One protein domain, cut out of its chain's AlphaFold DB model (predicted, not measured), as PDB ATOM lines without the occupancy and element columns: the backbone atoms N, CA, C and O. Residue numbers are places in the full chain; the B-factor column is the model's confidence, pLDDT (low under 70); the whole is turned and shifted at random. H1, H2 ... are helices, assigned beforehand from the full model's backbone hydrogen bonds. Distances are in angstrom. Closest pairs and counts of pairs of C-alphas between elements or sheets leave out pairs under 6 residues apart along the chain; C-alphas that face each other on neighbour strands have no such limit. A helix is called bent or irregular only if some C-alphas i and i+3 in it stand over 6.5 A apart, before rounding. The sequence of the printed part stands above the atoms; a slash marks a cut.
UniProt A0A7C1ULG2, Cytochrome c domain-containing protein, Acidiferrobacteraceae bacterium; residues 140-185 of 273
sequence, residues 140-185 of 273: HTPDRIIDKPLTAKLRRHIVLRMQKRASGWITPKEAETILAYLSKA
ATOM      1  N   HIS A 140     125.738 134.216 114.282       81.19
ATOM      2  CA  HIS A 140     124.518 133.911 113.549       81.19
ATOM      3  C   HIS A 140     123.690 132.897 114.326       81.19
ATOM      4  O   HIS A 140     124.236 131.994 114.942       81.19
ATOM      5  N   THR A 141     122.367 132.983 114.247       78.19
ATOM      6  CA  THR A 141     121.523 131.890 114.734       78.19
ATOM      7  C   THR A 141     121.535 130.737 113.717       78.19
ATOM      8  O   THR A 141     121.463 131.013 112.510       78.19
ATOM      9  N   PRO A 142     121.619 129.462 114.151       73.50
ATOM     10  CA  PRO A 142     121.590 128.305 113.250       73.50
ATOM     11  C   PRO A 142     120.398 128.324 112.289       73.50
ATOM     12  O   PRO A 142     120.581 128.157 111.081       73.50
ATOM     13  N   ASP A 143     119.210 128.661 112.795       70.38
ATOM     14  CA  ASP A 143     117.968 128.731 112.015       70.38
ATOM     15  C   ASP A 143     118.081 129.711 110.844       70.38
ATOM     16  O   ASP A 143     117.677 129.413 109.724       70.38
ATOM     17  N   ARG A 144     118.730 130.867 111.044       75.94
ATOM     18  CA  ARG A 144     118.920 131.859 109.974       75.94
ATOM     19  C   ARG A 144     119.740 131.306 108.805       75.94
ATOM     20  O   ARG A 144     119.600 131.795 107.680       75.94
ATOM     21  N   ILE A 145     120.624 130.347 109.064       80.06
ATOM     22  CA  ILE A 145     121.515 129.765 108.057       80.06
ATOM     23  C   ILE A 145     120.891 128.515 107.429       80.06
ATOM     24  O   ILE A 145     120.982 128.345 106.211       80.06
ATOM     25  N   ILE A 146     120.266 127.665 108.249       75.00
ATOM     26  CA  ILE A 146     119.694 126.376 107.843       75.00
ATOM     27  C   ILE A 146     118.343 126.567 107.143       75.00
ATOM     28  O   ILE A 146     118.153 126.045 106.044       75.00
ATOM     29  N   ASP A 147     117.443 127.374 107.711       69.19
ATOM     30  CA  ASP A 147     116.064 127.497 107.220       69.19
ATOM     31  C   ASP A 147     115.941 128.416 106.003       69.19
ATOM     32  O   ASP A 147     114.909 128.443 105.327       69.19
ATOM     33  N   LYS A 148     116.988 129.187 105.686       68.62
ATOM     34  CA  LYS A 148     116.956 130.078 104.529       68.62
ATOM     35  C   LYS A 148     117.029 129.252 103.238       68.62
ATOM     36  O   LYS A 148     118.050 128.600 102.997       68.62
ATOM     37  N   PRO A 149     116.024 129.334 102.345       65.31
ATOM     38  CA  PRO A 149     116.053 128.618 101.079       65.31
ATOM     39  C   PRO A 149     117.110 129.253 100.169       65.31
ATOM     40  O   PRO A 149     116.895 130.298  99.551       65.31
ATOM     41  N   LEU A 150     118.287 128.639 100.126       69.25
ATOM     42  CA  LEU A 150     119.416 129.058  99.306       69.25
ATOM     43  C   LEU A 150     119.788 127.935  98.349       69.25
ATOM     44  O   LEU A 150     119.906 126.778  98.747       69.25
ATOM     45  N   THR A 151     120.045 128.290  97.091       77.44
ATOM     46  CA  THR A 151     120.662 127.357  96.145       77.44
ATOM     47  C   THR A 151     122.085 127.019  96.594       77.44
ATOM     48  O   THR A 151     122.741 127.815  97.277       77.44
ATOM     49  N   ALA A 152     122.609 125.869  96.161       77.44
ATOM     50  CA  ALA A 152     123.980 125.458  96.469       77.44
ATOM     51  C   ALA A 152     125.020 126.528  96.068       77.44
ATOM     52  O   ALA A 152     125.939 126.819  96.834       77.44
ATOM     53  N   LYS A 153     124.826 127.192  94.916       75.94
ATOM     54  CA  LYS A 153     125.690 128.286  94.436       75.94
ATOM     55  C   LYS A 153     125.672 129.496  95.376       75.94
ATOM     56  O   LYS A 153     126.731 130.009  95.734       75.94
ATOM     57  N   LEU A 154     124.484 129.942  95.798       74.31
ATOM     58  CA  LEU A 154     124.348 131.080  96.717       74.31
ATOM     59  C   LEU A 154     124.936 130.765  98.091       74.31
ATOM     60  O   LEU A 154     125.626 131.599  98.675       74.31
ATOM     61  N   ARG A 155     124.718 129.545  98.582       83.88
ATOM     62  CA  ARG A 155     125.298 129.072  99.835       83.88
ATOM     63  C   ARG A 155     126.826 129.054  99.787       83.88
ATOM     64  O   ARG A 155     127.456 129.627 100.672       83.88
ATOM     65  N   ARG A 156     127.417 128.489  98.726       85.75
ATOM     66  CA  ARG A 156     128.871 128.513  98.491       85.75
ATOM     67  C   ARG A 156     129.412 129.937  98.486       85.75
ATOM     68  O   ARG A 156     130.365 130.235  99.198       85.75
ATOM     69  N   HIS A 157     128.760 130.839  97.755       81.12
ATOM     70  CA  HIS A 157     129.156 132.245  97.717       81.12
ATOM     71  C   HIS A 157     129.148 132.905  99.110       81.12
ATOM     72  O   HIS A 157     130.067 133.656  99.433       81.12
ATOM     73  N   ILE A 158     128.141 132.627  99.947       85.25
ATOM     74  CA  ILE A 158     128.045 133.189 101.304       85.25
ATOM     75  C   ILE A 158     129.153 132.649 102.211       85.25
ATOM     76  O   ILE A 158     129.814 133.452 102.866       85.25
ATOM     77  N   VAL A 159     129.392 131.334 102.226       89.94
ATOM     78  CA  VAL A 159     130.445 130.730 103.065       89.94
ATOM     79  C   VAL A 159     131.822 131.279 102.684       89.94
ATOM     80  O   VAL A 159     132.549 131.749 103.554       89.94
ATOM     81  N   LEU A 160     132.143 131.347 101.387       88.31
ATOM     82  CA  LEU A 160     133.412 131.918 100.917       88.31
ATOM     83  C   LEU A 160     133.537 133.415 101.236       88.31
ATOM     84  O   LEU A 160     134.623 133.913 101.529       88.31
ATOM     85  N   ARG A 161     132.425 134.157 101.221       89.88
ATOM     86  CA  ARG A 161     132.411 135.553 101.673       89.88
ATOM     87  C   ARG A 161     132.693 135.656 103.173       89.88
ATOM     88  O   ARG A 161     133.415 136.565 103.572       89.88
ATOM     89  N   MET A 162     132.131 134.769 103.998       88.12
ATOM     90  CA  MET A 162     132.393 134.751 105.445       88.12
ATOM     91  C   MET A 162     133.844 134.385 105.741       88.12
ATOM     92  O   MET A 162     134.471 135.067 106.542       88.12
ATOM     93  N   GLN A 163     134.402 133.421 105.010       91.62
ATOM     94  CA  GLN A 163     135.822 133.089 105.065       91.62
ATOM     95  C   GLN A 163     136.718 134.297 104.749       91.62
ATOM     96  O   GLN A 163     137.661 134.567 105.482       91.62
ATOM     97  N   LYS A 164     136.414 135.067 103.695       87.50
ATOM     98  CA  LYS A 164     137.178 136.287 103.367       87.50
ATOM     99  C   LYS A 164     137.007 137.395 104.407       87.50
ATOM    100  O   LYS A 164     137.934 138.155 104.655       87.50
ATOM    101  N   ARG A 165     135.805 137.525 104.976       86.62
ATOM    102  CA  ARG A 165     135.474 138.569 105.956       86.62
ATOM    103  C   ARG A 165     136.108 138.310 107.321       86.62
ATOM    104  O   ARG A 165     136.511 139.262 107.976       86.62
ATOM    105  N   ALA A 166     136.150 137.053 107.743       81.44
ATOM    106  CA  ALA A 166     136.806 136.593 108.956       81.44
ATOM    107  C   ALA A 166     138.020 135.749 108.548       81.44
ATOM    108  O   ALA A 166     138.017 134.523 108.672       81.44
ATOM    109  N   SER A 167     139.026 136.417 107.974       84.00
ATOM    110  CA  SER A 167     140.244 135.753 107.505       84.00
ATOM    111  C   SER A 167     140.879 134.945 108.642       84.00
ATOM    112  O   SER A 167     140.989 135.438 109.761       84.00
ATOM    113  N   GLY A 168     141.245 133.692 108.370       87.56
ATOM    114  CA  GLY A 168     141.800 132.767 109.366       87.56
ATOM    115  C   GLY A 168     140.774 132.076 110.276       87.56
ATOM    116  O   GLY A 168     141.115 131.084 110.909       87.56
ATOM    117  N   TRP A 169     139.509 132.518 110.308       93.25
ATOM    118  CA  TRP A 169     138.466 131.886 111.132       93.25
ATOM    119  C   TRP A 169     137.973 130.553 110.549       93.25
ATOM    120  O   TRP A 169     137.724 129.591 111.280       93.25
ATOM    121  N   ILE A 170     137.841 130.499 109.219       94.12
ATOM    122  CA  ILE A 170     137.411 129.320 108.456       94.12
ATOM    123  C   ILE A 170     138.506 128.981 107.444       94.12
ATOM    124  O   ILE A 170     138.756 129.738 106.504       94.12
ATOM    125  N   THR A 171     139.152 127.833 107.605       95.62
ATOM    126  CA  THR A 171     140.124 127.322 106.629       95.62
ATOM    127  C   THR A 171     139.426 126.852 105.344       95.62
ATOM    128  O   THR A 171     138.230 126.549 105.360       95.62
ATOM    129  N   PRO A 172     140.137 126.749 104.203       94.69
ATOM    130  CA  PRO A 172     139.553 126.218 102.968       94.69
ATOM    131  C   PRO A 172     138.937 124.826 103.143       94.69
ATOM    132  O   PRO A 172     137.858 124.559 102.620       94.69
ATOM    133  N   LYS A 173     139.577 123.959 103.938       95.31
ATOM    134  CA  LYS A 173     139.065 122.616 104.220       95.31
ATOM    135  C   LYS A 173     137.782 122.652 105.052       95.31
ATOM    136  O   LYS A 173     136.817 121.989 104.688       95.31
ATOM    137  N   GLU A 174     137.748 123.450 106.120       95.75
ATOM    138  CA  GLU A 174     136.545 123.615 106.948       95.75
ATOM    139  C   GLU A 174     135.386 124.224 106.152       95.75
ATOM    140  O   GLU A 174     134.239 123.835 106.356       95.75
ATOM    141  N   ALA A 175     135.662 125.140 105.216       94.75
ATOM    142  CA  ALA A 175     134.638 125.715 104.346       94.75
ATOM    143  C   ALA A 175     133.951 124.642 103.486       94.75
ATOM    144  O   ALA A 175     132.724 124.636 103.385       94.75
ATOM    145  N   GLU A 176     134.713 123.712 102.903       95.12
ATOM    146  CA  GLU A 176     134.142 122.590 102.149       95.12
ATOM    147  C   GLU A 176     133.334 121.647 103.057       95.12
ATOM    148  O   GLU A 176     132.224 121.254 102.690       95.12
ATOM    149  N   THR A 177     133.817 121.353 104.270       94.19
ATOM    150  CA  THR A 177     133.064 120.556 105.256       94.19
ATOM    151  C   THR A 177     131.741 121.229 105.642       94.19
ATOM    152  O   THR A 177     130.688 120.595 105.611       94.19
ATOM    153  N   ILE A 178     131.752 122.537 105.917       93.38
ATOM    154  CA  ILE A 178     130.544 123.320 106.225       93.38
ATOM    155  C   ILE A 178     129.558 123.288 105.050       93.38
ATOM    156  O   ILE A 178     128.349 123.159 105.249       93.38
ATOM    157  N   LEU A 179     130.042 123.379 103.809       92.50
ATOM    158  CA  LEU A 179     129.181 123.302 102.629       92.50
ATOM    159  C   LEU A 179     128.550 121.918 102.455       92.50
ATOM    160  O   LEU A 179     127.365 121.839 102.120       92.50
ATOM    161  N   ALA A 180     129.311 120.855 102.713       91.62
ATOM    162  CA  ALA A 180     128.824 119.479 102.688       91.62
ATOM    163  C   ALA A 180     127.812 119.191 103.809       91.62
ATOM    164  O   ALA A 180     126.860 118.442 103.595       91.62
ATOM    165  N   TYR A 181     127.980 119.799 104.984       88.44
ATOM    166  CA  TYR A 181     126.996 119.745 106.064       88.44
ATOM    167  C   TYR A 181     125.688 120.431 105.653       88.44
ATOM    168  O   TYR A 181     124.611 119.835 105.681       88.44
ATOM    169  N   LEU A 182     125.783 121.680 105.190       87.12
ATOM    170  CA  LEU A 182     124.614 122.479 104.839       87.12
ATOM    171  C   LEU A 182     123.835 121.907 103.643       87.12
ATOM    172  O   LEU A 182     122.631 122.135 103.545       87.12
ATOM    173  N   SER A 183     124.478 121.189 102.712       86.19
ATOM    174  CA  SER A 183     123.779 120.525 101.597       86.19
ATOM    175  C   SER A 183     122.863 119.385 102.049       86.19
ATOM    176  O   SER A 183     121.874 119.117 101.371       86.19
ATOM    177  N   LYS A 184     123.161 118.765 103.198       81.56
ATOM    178  CA  LYS A 184     122.374 117.687 103.818       81.56
ATOM    179  C   LYS A 184     121.322 118.206 104.802       81.56
ATOM    180  O   LYS A 184     120.463 117.437 105.223       81.56
ATOM    181  N   ALA A 185     121.396 119.480 105.192       67.00
ATOM    182  CA  ALA A 185     120.472 120.061 106.156       67.00
ATOM    183  C   ALA A 185     119.032 120.065 105.602       67.00
ATOM    184  O   ALA A 185     118.833 120.406 104.429       67.00
TER     185      ALA A 185
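Overview. This is residues 140 to 185 of the 273 residues of the protein "Cytochrome c domain-containing protein" of Acidiferrobacteraceae bacterium (UniProt A0A7C1ULG2). Two helices of similar length, H2 and H3, lie side by side as a helical hairpin, and a short third helix, H1, sits off the end of the hairpin that is away from its turn. Residues 164 to 169, of which 164 and 165 belong to H2, stick out at the turn end. The printed part has 46 residues with three named helices, in the order H1, H2, H3 along the chain, and no named strand; the class is all helix. It is compact, with a radius of gyration of the C-alphas of 10.2 A, and the C-alphas span 27 by 19 by 15 A.

Arrangement. The longest helix by residues is H2, residues 152 to 165. It touches H3, residues 172 to 184, with 7 pairs of C-alphas within 8 A; the closest C-alphas of the two are those of Val 159 and Ala 175, 6.7 A apart. Their lines stand at a shallow tilt of 34.5 degrees, only just short of steep, and they run opposite ways. H2 and H3 form a helical hairpin, and their centres are 10.5 A apart. H1, residues 142 to 146, touches no helix. It is close to H3 but not clearly touching, with 1 pair of C-alphas within 8 A: those of Ile 146 and Leu 182, 7.0 A apart. H1 and H2 are apart, although they follow each other in the chain. In H1 and H2 every O i to N i+4 pair is within hydrogen-bond range; in H3 it is 8 of 9.

Along the chain. H2 begins at Ala 152, with its C-alpha at (123.980, 125.458, 96.469), and measures 19.8 A from first to last C-alpha. H3 measures 19.2 A from Pro 172 to Lys 184, and its last C-alpha is at (122.374, 117.687, 103.818). H1 runs from Pro 142, with its C-alpha at (121.590, 128.305, 113.250), to Ile 146, and is 6.0 A long. No helix is bent or irregular.

Size, cuts and confidence. The two C-alphas farthest apart are those of Pro 149, in the link from H1 to H2, and Gly 168, in the link from H2 to H3, at 27.4 A. The first and last printed C-alphas, those of His 140 and Ala 185, are 16.2 A apart. The printed part has no cut. The link from H1 to H2, with 5 residues, is tight; the link from H2 to H3, with 6 residues, is short; no link is long. The mean pLDDT of the printed part is 84.0, with H3 at 92 and H1 at 75. Five residues are under 70, namely residues 147 to 150 and residue 185.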